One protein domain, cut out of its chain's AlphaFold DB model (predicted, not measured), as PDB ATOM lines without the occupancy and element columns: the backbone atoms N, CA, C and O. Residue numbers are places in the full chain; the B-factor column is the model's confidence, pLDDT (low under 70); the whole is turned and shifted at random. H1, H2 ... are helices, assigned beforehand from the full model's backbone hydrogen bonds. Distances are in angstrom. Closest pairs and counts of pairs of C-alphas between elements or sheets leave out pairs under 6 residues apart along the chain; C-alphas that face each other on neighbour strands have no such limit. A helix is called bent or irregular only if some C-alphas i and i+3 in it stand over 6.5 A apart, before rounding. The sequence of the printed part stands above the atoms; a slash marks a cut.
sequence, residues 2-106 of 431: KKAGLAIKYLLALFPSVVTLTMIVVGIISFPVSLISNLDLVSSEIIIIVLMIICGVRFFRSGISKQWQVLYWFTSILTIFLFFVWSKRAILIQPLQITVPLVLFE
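AT A GLANCE: This is residues 2 to 106 of the 431 residues of an uncharacterized protein of Streptococcus acidominimus (UniProt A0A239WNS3). A long bent helix, H1, makes the longest axis, and its second arm, H1b, meets H2 near the link between them to form a V, with the short last helix H4 set between the two arms of the V. H3 folds back along H2 as a helical hairpin and stays apart from H1b, and residues 2 to 10 of H1 stick out free at one end. The printed part has 105 residues with four named helices, in the order H1, H2, H3, H4, and no named strand; the class is all helix. It is compact, with a radius of gyration of the C-alphas of 14.8 A, yet elongated in outline, spanning 53 by 27 by 26 A.

IN THESE COORDINATES: H1, residues 2 to 34, was assigned as one helix by its hydrogen bonds, but it is bent: C-alphas 13 and 16 are 7.4 A apart. Its arm H1a, residues 2 to 13, begins at C-alpha 2 (236.929, 233.592, 245.906) and is 16.7 A long. Its arm H1b, residues 16 to 34, is 26.1 A long and ends at C-alpha 34 (241.955, 186.772, 244.058). H2, residues 41 to 61, measures 30.9 A, and H3, residues 66 to 85, measures 28.9 A. H4, residues 96 to 105, measures 14.1 A and ends at C-alpha 105 (236.259, 214.441, 258.245); it is neither bent nor irregular, but only just: C-alphas 98 and 101 are 6.1 A apart.

HOW THE PARTS SIT: H1a and H1b stand at a steep tilt of 42 degrees, and H1a touches no helix. H1b touches H2 with residues 29 to 34 alone, closest at the C-alphas of Ser 30 and Ser 44, 5.5 A, at a steep tilt of 54 degrees, opposite ways. H1b touches H4 with residues 18 to 22 alone, closest at the C-alphas of Thr 22 and Leu 96, 5.7 A, at a steep tilt of 52 degrees. H1b and H3 are apart. H2, H3 and H4 form an up and down bundle, each running against the one before it. In the hairpin of H2 and H3 the closest C-alphas, Phe 60 and Gln 69, are 6.7 A apart, at a shallow tilt of 14 degrees. H2 touches H4 with residues 51 to 55 alone, closest at the C-alphas of Met 52 and Ile 98, 5.9 A, at a shallow tilt of 27 degrees, the same way. H3 and H4, also a hairpin, only just touch, with 3 pairs of C-alphas within 8 A. Every O i to N i+4 pair is within hydrogen-bond range in H1a, H2 and H3; in H1b 13 of 15 are, in H4 5 of 6.

THE WHOLE: The C-alphas of Lys 2 and Ser 37, the two farthest apart, are 53.5 A apart. The printed part has no cut. The link H2 to H3 is tight, and the links H1 to H2 and H3 to H4 are short. Mean pLDDT of the printed part is 77.8; residues 2 to 9, 11, 62 to 63 and 86 to 92 are under 70.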
ATOM      1  N   LYS A   2     235.728 234.005 245.123       46.25
ATOM      2  CA  LYS A   2     236.929 233.592 245.906       46.25
ATOM      3  C   LYS A   2     236.830 232.220 246.614       46.25
ATOM      4  O   LYS A   2     237.809 231.483 246.623       46.25
ATOM      5  N   LYS A   3     235.662 231.845 247.160       51.00
ATOM      6  CA  LYS A   3     235.464 230.550 247.856       51.00
ATOM      7  C   LYS A   3     235.465 229.336 246.911       51.00
ATOM      8  O   LYS A   3     236.015 228.301 247.265       51.00
ATOM      9  N   ALA A   4     234.917 229.478 245.702       49.09
ATOM     10  CA  ALA A   4     234.881 228.399 244.708       49.09
ATOM     11  C   ALA A   4     236.285 228.074 244.168       49.09
ATOM     12  O   ALA A   4     236.662 226.909 244.092       49.09
ATOM     13  N   GLY A   5     237.102 229.098 243.889       60.53
ATOM     14  CA  GLY A   5     238.489 228.899 243.453       60.53
ATOM     15  C   GLY A   5     239.369 228.212 244.505       60.53
ATOM     16  O   GLY A   5     240.226 227.409 244.152       60.53
ATOM     17  N   LEU A   6     239.135 228.476 245.796       62.66
ATOM     18  CA  LEU A   6     239.840 227.796 246.889       62.66
ATOM     19  C   LEU A   6     239.444 226.313 246.983       62.66
ATOM     20  O   LEU A   6     240.312 225.460 247.134       62.66
ATOM     21  N   ALA A   7     238.151 226.003 246.837       62.16
ATOM     22  CA  ALA A   7     237.650 224.628 246.859       62.16
ATOM     23  C   ALA A   7     238.183 223.796 245.679       62.16
ATOM     24  O   ALA A   7     238.601 222.658 245.871       62.16
ATOM     25  N   ILE A   8     238.241 224.383 244.479       64.81
ATOM     26  CA  ILE A   8     238.815 223.736 243.290       64.81
ATOM     27  C   ILE A   8     240.311 223.463 243.488       64.81
ATOM     28  O   ILE A   8     240.776 222.360 243.211       64.81
ATOM     29  N   LYS A   9     241.067 224.431 244.022       68.62
ATOM     30  CA  LYS A   9     242.490 224.237 244.341       68.62
ATOM     31  C   LYS A   9     242.707 223.143 245.378       68.62
ATOM     32  O   LYS A   9     243.625 222.348 245.228       68.62
ATOM     33  N   TYR A  10     241.860 223.091 246.401       71.81
ATOM     34  CA  TYR A  10     241.928 222.066 247.436       71.81
ATOM     35  C   TYR A  10     241.664 220.666 246.867       71.81
ATOM     36  O   TYR A  10     242.428 219.743 247.140       71.81
ATOM     37  N   LEU A  11     240.646 220.522 246.012       69.12
ATOM     38  CA  LEU A  11     240.353 219.262 245.325       69.12
ATOM     39  C   LEU A  11     241.496 218.840 244.394       69.12
ATOM     40  O   LEU A  11     241.909 217.690 244.448       69.12
ATOM     41  N   LEU A  12     242.054 219.755 243.597       71.94
ATOM     42  CA  LEU A  12     243.167 219.458 242.680       71.94
ATOM     43  C   LEU A  12     244.486 219.145 243.401       71.94
ATOM     44  O   LEU A  12     245.268 218.323 242.926       71.94
ATOM     45  N   ALA A  13     244.738 219.770 244.552       75.75
ATOM     46  CA  ALA A  13     245.893 219.455 245.389       75.75
ATOM     47  C   ALA A  13     245.797 218.032 245.967       75.75
ATOM     48  O   ALA A  13     246.793 217.316 246.018       75.75
ATOM     49  N   LEU A  14     244.592 217.619 246.368       79.88
ATOM     50  CA  LEU A  14     244.318 216.321 246.989       79.88
ATOM     51  C   LEU A  14     244.078 215.182 246.001       79.88
ATOM     52  O   LEU A  14     244.236 214.021 246.377       79.88
ATOM     53  N   PHE A  15     243.663 215.499 244.776       82.00
ATOM     54  CA  PHE A  15     243.164 214.519 243.820       82.00
ATOM     55  C   PHE A  15     244.135 213.348 243.596       82.00
ATOM     56  O   PHE A  15     243.698 212.214 243.794       82.00
ATOM     57  N   PRO A  16     245.438 213.560 243.310       84.25
ATOM     58  CA  PRO A  16     246.358 212.439 243.122       84.25
ATOM     59  C   PRO A  16     246.458 211.542 244.359       84.25
ATOM     60  O   PRO A  16     246.390 210.323 244.251       84.25
ATOM     61  N   SER A  17     246.537 212.131 245.555       83.50
ATOM     62  CA  SER A  17     246.642 211.382 246.810       83.50
ATOM     63  C   SER A  17     245.392 210.575 247.129       83.50
ATOM     64  O   SER A  17     245.501 209.412 247.516       83.50
ATOM     65  N   VAL A  18     244.210 211.154 246.916       83.00
ATOM     66  CA  VAL A  18     242.939 210.444 247.091       83.00
ATOM     67  C   VAL A  18     242.850 209.279 246.109       83.00
ATOM     68  O   VAL A  18     242.568 208.165 246.539       83.00
ATOM     69  N   VAL A  19     243.172 209.497 244.828       82.44
ATOM     70  CA  VAL A  19     243.153 208.437 243.809       82.44
ATOM     71  C   VAL A  19     244.143 207.317 244.149       82.44
ATOM     72  O   VAL A  19     243.823 206.135 244.031       82.44
ATOM     73  N   THR A  20     245.331 207.634 244.660       83.12
ATOM     74  CA  THR A  20     246.250 206.575 245.100       83.12
ATOM     75  C   THR A  20     245.761 205.806 246.306       83.12
ATOM     76  O   THR A  20     245.871 204.583 246.328       83.12
ATOM     77  N   LEU A  21     245.176 206.494 247.286       83.94
ATOM     78  CA  LEU A  21     244.605 205.837 248.451       83.94
ATOM     79  C   LEU A  21     243.472 204.901 248.023       83.94
ATOM     80  O   LEU A  21     243.390 203.785 248.527       83.94
ATOM     81  N   THR A  22     242.649 205.309 247.050       83.56
ATOM     82  CA  THR A  22     241.623 204.425 246.490       83.56
ATOM     83  C   THR A  22     242.223 203.196 245.841       83.56
ATOM     84  O   THR A  22     241.756 202.102 246.125       83.56
ATOM     85  N   MET A  23     243.288 203.341 245.050       81.62
ATOM     86  CA  MET A  23     243.939 202.201 244.400       81.62
ATOM     87  C   MET A  23     244.562 201.236 245.413       81.62
ATOM     88  O   MET A  23     244.476 200.025 245.234       81.62
ATOM     89  N   ILE A  24     245.129 201.752 246.508       84.38
ATOM     90  CA  ILE A  24     245.642 200.926 247.608       84.38
ATOM     91  C   ILE A  24     244.496 200.158 248.277       84.38
ATOM     92  O   ILE A  24     244.616 198.956 248.492       84.38
ATOM     93  N   VAL A  25     243.371 200.821 248.565       84.12
ATOM     94  CA  VAL A  25     242.186 200.170 249.149       84.12
ATOM     95  C   VAL A  25     241.631 199.094 248.215       84.12
ATOM     96  O   VAL A  25     241.347 197.993 248.681       84.12
ATOM     97  N   VAL A  26     241.537 199.368 246.907       83.94
ATOM     98  CA  VAL A  26     241.163 198.359 245.900       83.94
ATOM     99  C   VAL A  26     242.120 197.177 245.969       83.94
ATOM    100  O   VAL A  26     241.666 196.052 246.120       83.94
ATOM    101  N   GLY A  27     243.433 197.415 245.924       82.56
ATOM    102  CA  GLY A  27     244.438 196.354 245.974       82.56
ATOM    103  C   GLY A  27     244.329 195.486 247.232       82.56
ATOM    104  O   GLY A  27     244.331 194.264 247.129       82.56
ATOM    105  N   ILE A  28     244.155 196.103 248.405       85.12
ATOM    106  CA  ILE A  28     244.006 195.396 249.688       85.12
ATOM    107  C   ILE A  28     242.749 194.521 249.711       85.12
ATOM    108  O   ILE A  28     242.776 193.449 250.307       85.12
ATOM    109  N   ILE A  29     241.651 194.960 249.092       83.25
ATOM    110  CA  ILE A  29     240.391 194.205 249.079       83.25
ATOM    111  C   ILE A  29     240.408 193.130 247.987       83.25
ATOM    112  O   ILE A  29     239.992 191.999 248.225       83.25
ATOM    113  N   SER A  30     240.890 193.463 246.792       80.81
ATOM    114  CA  SER A  30     240.885 192.564 245.640       80.81
ATOM    115  C   SER A  30     241.949 191.469 245.736       80.81
ATOM    116  O   SER A  30     241.716 190.372 245.232       80.81
ATOM    117  N   PHE A  31     243.083 191.708 246.402       83.62
ATOM    118  CA  PHE A  31     244.151 190.710 246.520       83.62
ATOM    119  C   PHE A  31     243.721 189.446 247.295       83.62
ATOM    120  O   PHE A  31     243.838 188.357 246.734       83.62
ATOM    121  N   PRO A  32     243.139 189.523 248.509       81.56
ATOM    122  CA  PRO A  32     242.631 188.343 249.212       81.56
ATOM    123  C   PRO A  32     241.528 187.612 248.444       81.56
ATOM    124  O   PRO A  32     241.489 186.387 248.446       81.56
ATOM    125  N   VAL A  33     240.656 188.360 247.760       81.00
ATOM    126  CA  VAL A  33     239.589 187.791 246.924       81.00
ATOM    127  C   VAL A  33     240.189 186.979 245.776       81.00
ATOM    128  O   VAL A  33     239.743 185.864 245.535       81.00
ATOM    129  N   SER A  34     241.262 187.475 245.146       79.00
ATOM    130  CA  SER A  34     241.955 186.772 244.058       79.00
ATOM    131  C   SER A  34     242.649 185.467 244.473       79.00
ATOM    132  O   SER A  34     242.947 184.643 243.614       79.00
ATOM    133  N   LEU A  35     242.894 185.251 245.773       81.44
ATOM    134  CA  LEU A  35     243.475 184.003 246.287       81.44
ATOM    135  C   LEU A  35     242.439 182.874 246.421       81.44
ATOM    136  O   LEU A  35     242.817 181.718 246.601       81.44
ATOM    137  N   ILE A  36     241.143 183.190 246.351       82.88
ATOM    138  CA  ILE A  36     240.056 182.224 246.510       82.88
ATOM    139  C   ILE A  36     239.513 181.893 245.120       82.88
ATOM    140  O   ILE A  36     238.872 182.722 244.485       82.88
ATOM    141  N   SER A  37     239.722 180.655 244.664       70.25
ATOM    142  CA  SER A  37     239.460 180.211 243.282       70.25
ATOM    143  C   SER A  37     238.027 180.418 242.768       70.25
ATOM    144  O   SER A  37     237.815 180.401 241.563       70.25
ATOM    145  N   ASN A  38     237.052 180.594 243.664       75.19
ATOM    146  CA  ASN A  38     235.633 180.750 243.328       75.19
ATOM    147  C   ASN A  38     235.116 182.189 243.500       75.19
ATOM    148  O   ASN A  38     233.915 182.417 243.350       75.19
ATOM    149  N   LEU A  39     235.972 183.145 243.878       76.12
ATOM    150  CA  LEU A  39     235.577 184.539 244.048       76.12
ATOM    151  C   LEU A  39     236.165 185.408 242.936       76.12
ATOM    152  O   LEU A  39     237.375 185.500 242.755       76.12
ATOM    153  N   ASP A  40     235.273 186.101 242.238       77.75
ATOM    154  CA  ASP A  40     235.621 187.011 241.155       77.75
ATOM    155  C   ASP A  40     235.758 188.459 241.653       77.75
ATOM    156  O   ASP A  40     235.384 188.820 242.770       77.75
ATOM    157  N   LEU A  41     236.196 189.352 240.760       76.25
ATOM    158  CA  LEU A  41     236.237 190.804 240.991       76.25
ATOM    159  C   LEU A  41     234.885 191.396 241.449       76.25
ATOM    160  O   LEU A  41     234.849 192.382 242.186       76.25
ATOM    161  N   VAL A  42     233.770 190.768 241.065       79.88
ATOM    162  CA  VAL A  42     232.417 191.148 241.504       79.88
ATOM    163  C   VAL A  42     232.266 190.993 243.021       79.88
ATOM    164  O   VAL A  42     231.654 191.835 243.673       79.88
ATOM    165  N   SER A  43     232.881 189.967 243.615       81.38
ATOM    166  CA  SER A  43     232.877 189.757 245.065       81.38
ATOM    167  C   SER A  43     233.595 190.896 245.794       81.38
ATOM    168  O   SER A  43     233.100 191.369 246.816       81.38
ATOM    169  N   SER A  44     234.705 191.406 245.244       80.56
ATOM    170  CA  SER A  44     235.372 192.592 245.804       80.56
ATOM    171  C   SER A  44     234.532 193.872 245.687       80.56
ATOM    172  O   SER A  44     234.516 194.661 246.629       80.56
ATOM    173  N   GLU A  45     233.771 194.054 244.600       81.31
ATOM    174  CA  GLU A  45     232.829 195.182 244.464       81.31
ATOM    175  C   GLU A  45     231.708 195.114 245.516       81.31
ATOM    176  O   GLU A  45     231.404 196.121 246.155       81.31
ATOM    177  N   ILE A  46     231.144 193.928 245.779       83.88
ATOM    178  CA  ILE A  46     230.116 193.745 246.820       83.88
ATOM    179  C   ILE A  46     230.669 194.105 248.206       83.88
ATOM    180  O   ILE A  46     230.009 194.818 248.965       83.88
ATOM    181  N   ILE A  47     231.891 193.669 248.531       84.81
ATOM    182  CA  ILE A  47     232.556 194.022 249.796       84.81
ATOM    183  C   ILE A  47     232.704 195.545 249.922       84.81
ATOM    184  O   ILE A  47     232.418 196.109 250.980       84.81
ATOM    185  N   ILE A  48     233.095 196.230 248.843       84.69
ATOM    186  CA  ILE A  48     233.223 197.694 248.821       84.69
ATOM    187  C   ILE A  48     231.864 198.374 249.030       84.69
ATOM    188  O   ILE A  48     231.784 199.314 249.819       84.69
ATOM    189  N   ILE A  49     230.790 197.885 248.401       86.19
ATOM    190  CA  ILE A  49     229.429 198.412 248.598       86.19
ATOM    191  C   ILE A  49     229.006 198.281 250.068       86.19
ATOM    192  O   ILE A  49     228.501 199.241 250.656       86.19
ATOM    193  N   VAL A  50     229.260 197.132 250.700       86.94
ATOM    194  CA  VAL A  50     228.975 196.932 252.131       86.94
ATOM    195  C   VAL A  50     229.774 197.920 252.989       86.94
ATOM    196  O   VAL A  50     229.208 198.579 253.865       86.94
ATOM    197  N   LEU A  51     231.070 198.095 252.710       86.44
ATOM    198  CA  LEU A  51     231.923 199.056 253.418       86.44
ATOM    199  C   LEU A  51     231.462 200.507 253.235       86.44
ATOM    200  O   LEU A  51     231.508 201.284 254.192       86.44
ATOM    201  N   MET A  52     230.977 200.878 252.048       86.69
ATOM    202  CA  MET A  52     230.392 202.195 251.796       86.69
ATOM    203  C   MET A  52     229.139 202.436 252.639       86.69
ATOM    204  O   MET A  52     228.980 203.525 253.195       86.69
ATOM    205  N   ILE A  53     228.256 201.443 252.769       86.69
ATOM    206  CA  ILE A  53     227.051 201.565 253.603       86.69
ATOM    207  C   ILE A  53     227.452 201.746 255.072       86.69
ATOM    208  O   ILE A  53     226.965 202.666 255.733       86.69
ATOM    209  N   ILE A  54     228.397 200.938 255.569       87.12
ATOM    210  CA  ILE A  54     228.929 201.053 256.937       87.12
ATOM    211  C   ILE A  54     229.535 202.446 257.170       87.12
ATOM    212  O   ILE A  54     229.239 203.096 258.179       87.12
ATOM    213  N   CYS A  55     230.341 202.939 256.222       83.25
ATOM    214  CA  CYS A  55     230.904 204.286 256.279       83.25
ATOM    215  C   CYS A  55     229.811 205.357 256.290       83.25
ATOM    216  O   CYS A  55     229.882 206.270 257.108       83.25
ATOM    217  N   GLY A  56     228.769 205.219 255.466       83.69
ATOM    218  CA  GLY A  56     227.639 206.148 255.411       83.69
ATOM    219  C   GLY A  56     226.872 206.237 256.730       83.69
ATOM    220  O   GLY A  56     226.589 207.335 257.213       83.69
ATOM    221  N   VAL A  57     226.602 205.096 257.371       84.25
ATOM    222  CA  VAL A  57     225.950 205.047 258.691       84.25
ATOM    223  C   VAL A  57     226.822 205.709 259.760       84.25
ATOM    224  O   VAL A  57     226.328 206.502 260.565       84.25
ATOM    225  N   ARG A  58     228.133 205.439 259.763       82.38
ATOM    226  CA  ARG A  58     229.076 206.091 260.688       82.38
ATOM    227  C   ARG A  58     229.140 207.605 260.454       82.38
ATOM    228  O   ARG A  58     229.163 208.369 261.416       82.38
ATOM    229  N   PHE A  59     229.126 208.029 259.196       76.69
ATOM    230  CA  PHE A  59     229.147 209.431 258.782       76.69
ATOM    231  C   PHE A  59     227.871 210.192 259.177       76.69
ATOM    232  O   PHE A  59     227.907 211.385 259.478       76.69
ATOM    233  N   PHE A  60     226.734 209.496 259.238       73.62
ATOM    234  CA  PHE A  60     225.485 210.061 259.745       73.62
ATOM    235  C   PHE A  60     225.561 210.362 261.251       73.62
ATOM    236  O   PHE A  60     225.055 211.384 261.712       73.62
ATOM    237  N   ARG A  61     226.256 209.509 262.017       74.88
ATOM    238  CA  ARG A  61     226.412 209.644 263.477       74.88
ATOM    239  C   ARG A  61     227.450 210.688 263.908       74.88
ATOM    240  O   ARG A  61     227.449 211.087 265.066       74.88
ATOM    241  N   SER A  62     228.337 211.137 263.018       68.69
ATOM    242  CA  SER A  62     229.489 211.989 263.368       68.69
ATOM    243  C   SER A  62     229.201 213.499 263.430       68.69
ATOM    244  O   SER A  62     230.132 214.282 263.609       68.69
ATOM    245  N   GLY A  63     227.935 213.928 263.321       67.81
ATOM    246  CA  GLY A  63     227.535 215.334 263.503       67.81
ATOM    247  C   GLY A  63     227.938 216.279 262.362       67.81
ATOM    248  O   GLY A  63     228.028 217.489 262.557       67.81
ATOM    249  N   ILE A  64     228.206 215.741 261.171       74.69
ATOM    250  CA  ILE A  64     228.587 216.506 259.973       74.69
ATOM    251  C   ILE A  64     227.367 217.244 259.399       74.69
ATOM    252  O   ILE A  64     226.227 216.814 259.568       74.69
ATOM    253  N   SER A  65     227.581 218.369 258.706       79.38
ATOM    254  CA  SER A  65     226.481 219.155 258.132       79.38
ATOM    255  C   SER A  65     225.604 218.316 257.190       79.38
ATOM    256  O   SER A  65     226.134 217.571 256.358       79.38
ATOM    257  N   LYS A  66     224.284 218.539 257.228       78.69
ATOM    258  CA  LYS A  66     223.303 217.838 256.381       78.69
ATOM    259  C   LYS A  66     223.638 217.867 254.882       78.69
ATOM    260  O   LYS A  66     223.396 216.884 254.195       78.69
ATOM    261  N   GLN A  67     224.238 218.949 254.375       79.25
ATOM    262  CA  GLN A  67     224.596 219.084 252.953       79.25
ATOM    263  C   GLN A  67     225.582 217.999 252.485       79.25
ATOM    264  O   GLN A  67     225.335 217.333 251.482       79.25
ATOM    265  N   TRP A  68     226.664 217.768 253.236       77.94
ATOM    266  CA  TRP A  68     227.658 216.733 252.918       77.94
ATOM    267  C   TRP A  68     227.102 215.313 253.070       77.94
ATOM    268  O   TRP A  68     227.486 214.425 252.315       77.94
ATOM    269  N   GLN A  69     226.172 215.099 254.006       82.00
ATOM    270  CA  GLN A  69     225.502 213.806 254.180       82.00
ATOM    271  C   GLN A  69     224.597 213.471 252.988       82.00
ATOM    272  O   GLN A  69     224.647 212.354 252.478       82.00
ATOM    273  N   VAL A  70     223.808 214.441 252.509       83.06
ATOM    274  CA  VAL A  70     222.962 214.272 251.317       83.06
ATOM    275  C   VAL A  70     223.818 214.001 250.083       83.06
ATOM    276  O   VAL A  70     223.525 213.073 249.335       83.06
ATOM    277  N   LEU A  71     224.911 214.751 249.899       83.81
ATOM    278  CA  LEU A  71     225.842 214.541 248.788       83.81
ATOM    279  C   LEU A  71     226.446 213.124 248.816       83.81
ATOM    280  O   LEU A  71     226.481 212.445 247.791       83.81
ATOM    281  N   TYR A  72     226.877 212.655 249.991       85.62
ATOM    282  CA  TYR A  72     227.425 211.310 250.162       85.62
ATOM    283  C   TYR A  72     226.425 210.231 249.735       85.62
ATOM    284  O   TYR A  72     226.748 209.391 248.895       85.62
ATOM    285  N   TRP A  73     225.196 210.269 250.257       86.31
ATOM    286  CA  TRP A  73     224.178 209.269 249.927       86.31
ATOM    287  C   TRP A  73     223.731 209.341 248.469       86.31
ATOM    288  O   TRP A  73     223.607 208.300 247.829       86.31
ATOM    289  N   PHE A  74     223.569 210.547 247.918       86.38
ATOM    290  CA  PHE A  74     223.252 210.728 246.501       86.38
ATOM    291  C   PHE A  74     224.316 210.087 245.606       86.38
ATOM    292  O   PHE A  74     223.995 209.288 244.727       86.38
ATOM    293  N   THR A  75     225.595 210.373 245.871       83.94
ATOM    294  CA  THR A  75     226.679 209.748 245.106       83.94
ATOM    295  C   THR A  75     226.725 208.236 245.333       83.94
ATOM    296  O   THR A  75     226.991 207.506 244.382       83.94
ATOM    297  N   SER A  76     226.442 207.743 246.547       84.31
ATOM    298  CA  SER A  76     226.460 206.305 246.871       84.31
ATOM    299  C   SER A  76     225.386 205.526 246.108       84.31
ATOM    300  O   SER A  76     225.644 204.438 245.607       84.31
ATOM    301  N   ILE A  77     224.186 206.094 245.961       85.81
ATOM    302  CA  ILE A  77     223.125 205.507 245.130       85.81
ATOM    303  C   ILE A  77     223.575 205.458 243.666       85.81
ATOM    304  O   ILE A  77     223.392 204.447 242.993       85.81
ATOM    305  N   LEU A  78     224.215 206.527 243.184       85.50
ATOM    306  CA  LEU A  78     224.698 206.609 241.807       85.50
ATOM    307  C   LEU A  78     225.806 205.583 241.512       85.50
ATOM    308  O   LEU A  78     225.811 204.981 240.441       85.50
ATOM    309  N   THR A  79     226.717 205.323 242.447       81.56
ATOM    310  CA  THR A  79     227.768 204.303 242.278       81.56
ATOM    311  C   THR A  79     227.257 202.874 242.419       81.56
ATOM    312  O   THR A  79     227.764 201.990 241.727       81.56
ATOM    313  N   ILE A  80     226.230 202.638 243.242       82.38
ATOM    314  CA  ILE A  80     225.501 201.360 243.272       82.38
ATOM    315  C   ILE A  80     224.762 201.149 241.947       82.38
ATOM    316  O   ILE A  80     224.791 200.057 241.393       82.38
ATOM    317  N   PHE A  81     224.150 202.186 241.377       83.38
ATOM    318  CA  PHE A  81     223.546 202.088 240.048       83.38
ATOM    319  C   PHE A  81     224.595 201.770 238.968       83.38
ATOM    320  O   PHE A  81     224.395 200.870 238.154       83.38
ATOM    321  N   LEU A  82     225.755 202.438 239.005       78.31
ATOM    322  CA  LEU A  82     226.871 202.155 238.095       78.31
ATOM    323  C   LEU A  82     227.398 200.719 238.215       78.31
ATOM    324  O   LEU A  82     227.821 200.162 237.208       78.31
ATOM    325  N   PHE A  83     227.342 200.096 239.397       79.19
ATOM    326  CA  PHE A  83     227.674 198.676 239.568       79.19
ATOM    327  C   PHE A  83     226.765 197.764 238.734       79.19
ATOM    328  O   PHE A  83     227.256 196.857 238.065       79.19
ATOM    329  N   PHE A  84     225.456 198.031 238.722       77.31
ATOM    330  CA  PHE A  84     224.502 197.240 237.938       77.31
ATOM    331  C   PHE A  84     224.658 197.445 236.425       77.31
ATOM    332  O   PHE A  84     224.430 196.511 235.661       77.31
ATOM    333  N   VAL A  85     225.070 198.639 235.984       77.50
ATOM    334  CA  VAL A  85     225.251 198.966 234.556       77.50
ATOM    335  C   VAL A  85     226.633 198.553 234.025       77.50
ATOM    336  O   VAL A  85     226.769 198.171 232.864       77.50
ATOM    337  N   TRP A  86     227.672 198.637 234.859       69.81
ATOM    338  CA  TRP A  86     229.085 198.557 234.468       69.81
ATOM    339  C   TRP A  86     229.901 197.682 235.432       69.81
ATOM    340  O   TRP A  86     230.980 198.055 235.911       69.81
ATOM    341  N   SER A  87     229.362 196.496 235.712       62.62
ATOM    342  CA  SER A  87     229.970 195.498 236.596       62.62
ATOM    343  C   SER A  87     231.440 195.224 236.238       62.62
ATOM    344  O   SER A  87     231.828 195.233 235.065       62.62
ATOM    345  N   LYS A  88     232.280 195.000 237.259       65.69
ATOM    346  CA  LYS A  88     233.741 194.772 237.181       65.69
ATOM    347  C   LYS A  88     234.614 196.010 236.916       65.69
ATOM    348  O   LYS A  88     235.827 195.925 237.106       65.69
ATOM    349  N   ARG A  89     234.059 197.143 236.465       67.00
ATOM    350  CA  ARG A  89     234.814 198.403 236.248       67.00
ATOM    351  C   ARG A  89     234.512 199.473 237.295       67.00
ATOM    352  O   ARG A  89     235.325 200.379 237.491       67.00
ATOM    353  N   ALA A  90     233.372 199.367 237.976       65.62
ATOM    354  CA  ALA A  90     232.963 200.298 239.022       65.62
ATOM    355  C   ALA A  90     233.905 200.260 240.240       65.62
ATOM    356  O   ALA A  90     234.034 201.270 240.939       65.62
ATOM    357  N   ILE A  91     234.629 199.151 240.438       68.06
ATOM    358  CA  ILE A  91     235.600 198.958 241.520       68.06
ATOM    359  C   ILE A  91     236.669 200.051 241.613       68.06
ATOM    360  O   ILE A  91     237.150 200.348 242.701       68.06
ATOM    361  N   LEU A  92     237.027 200.688 240.493       66.94
ATOM    362  CA  LEU A  92     238.034 201.753 240.473       66.94
ATOM    363  C   LEU A  92     237.500 203.075 241.046       66.94
ATOM    364  O   LEU A  92     238.274 203.898 241.525       66.94
ATOM    365  N   ILE A  93     236.182 203.288 240.996       73.62
ATOM    366  CA  ILE A  93     235.534 204.554 241.368       73.62
ATOM    367  C   ILE A  93     234.875 204.451 242.748       73.62
ATOM    368  O   ILE A  93     234.910 205.408 243.520       73.62
ATOM    369  N   GLN A  94     234.292 203.301 243.091       76.06
ATOM    370  CA  GLN A  94     233.527 203.114 244.332       76.06
ATOM    371  C   GLN A  94     234.316 203.440 245.617       76.06
ATOM    372  O   GLN A  94     233.799 204.175 246.461       76.06
ATOM    373  N   PRO A  95     235.589 203.027 245.785       80.19
ATOM    374  CA  PRO A  95     236.357 203.338 246.994       80.19
ATOM    375  C   PRO A  95     236.649 204.828 247.176       80.19
ATOM    376  O   PRO A  95     237.003 205.258 248.277       80.19
ATOM    377  N   LEU A  96     236.473 205.646 246.133       79.12
ATOM    378  CA  LEU A  96     236.610 207.099 246.220       79.12
ATOM    379  C   LEU A  96     235.588 207.701 247.189       79.12
ATOM    380  O   LEU A  96     235.886 208.657 247.901       79.12
ATOM    381  N   GLN A  97     234.424 207.066 247.313       78.94
ATOM    382  CA  GLN A  97     233.403 207.454 248.280       78.94
ATOM    383  C   GLN A  97     233.763 207.088 249.709       78.94
ATOM    384  O   GLN A  97     233.309 207.755 250.623       78.94
ATOM    385  N   ILE A  98     234.604 206.082 249.926       81.25
ATOM    386  CA  ILE A  98     235.102 205.744 251.263       81.25
ATOM    387  C   ILE A  98     236.257 206.680 251.636       81.25
ATOM    388  O   ILE A  98     236.297 207.253 252.725       81.25
ATOM    389  N   THR A  99     237.201 206.868 250.718       80.19
ATOM    390  CA  THR A  99     238.454 207.593 250.974       80.19
ATOM    391  C   THR A  99     238.269 209.101 251.122       80.19
ATOM    392  O   THR A  99     238.855 209.686 252.034       80.19
ATOM    393  N   VAL A 100     237.442 209.746 250.287       79.50
ATOM    394  CA  VAL A 100     237.231 211.203 250.347       79.50
ATOM    395  C   VAL A 100     236.700 211.637 251.721       79.50
ATOM    396  O   VAL A 100     237.321 212.497 252.350       79.50
ATOM    397  N   PRO A 101     235.617 211.048 252.263       75.94
ATOM    398  CA  PRO A 101     235.110 211.434 253.575       75.94
ATOM    399  C   PRO A 101     236.081 211.129 254.714       75.94
ATOM    400  O   PRO A 101     236.179 211.930 255.644       75.94
ATOM    401  N   LEU A 102     236.829 210.022 254.642       77.56
ATOM    402  CA  LEU A 102     237.855 209.707 255.639       77.56
ATOM    403  C   LEU A 102     238.910 210.817 255.697       77.56
ATOM    404  O   LEU A 102     239.165 211.369 256.766       77.56
ATOM    405  N   VAL A 103     239.461 211.221 254.550       76.12
ATOM    406  CA  VAL A 103     240.460 212.300 254.491       76.12
ATOM    407  C   VAL A 103     239.882 213.623 255.005       76.12
ATOM    408  O   VAL A 103     240.529 214.333 255.781       76.12
ATOM    409  N   LEU A 104     238.645 213.954 254.628       75.62
ATOM    410  CA  LEU A 104     238.035 215.247 254.941       75.62
ATOM    411  C   LEU A 104     237.541 215.386 256.385       75.62
ATOM    412  O   LEU A 104     237.664 216.471 256.952       75.62
ATOM    413  N   PHE A 105     237.011 214.324 256.991       75.25
ATOM    414  CA  PHE A 105     236.259 214.441 258.245       75.25
ATOM    415  C   PHE A 105     236.827 213.620 259.407       75.25
ATOM    416  O   PHE A 105     236.501 213.905 260.559       75.25
ATOM    417  N   GLU A 106     237.710 212.647 259.162       80.19
ATOM    418  CA  GLU A 106     238.217 211.789 260.238       80.19
ATOM    419  C   GLU A 106     239.126 212.572 261.198       80.19
ATOM    420  O   GLU A 106     240.050 213.272 260.774       80.19
TER     421      GLU A 106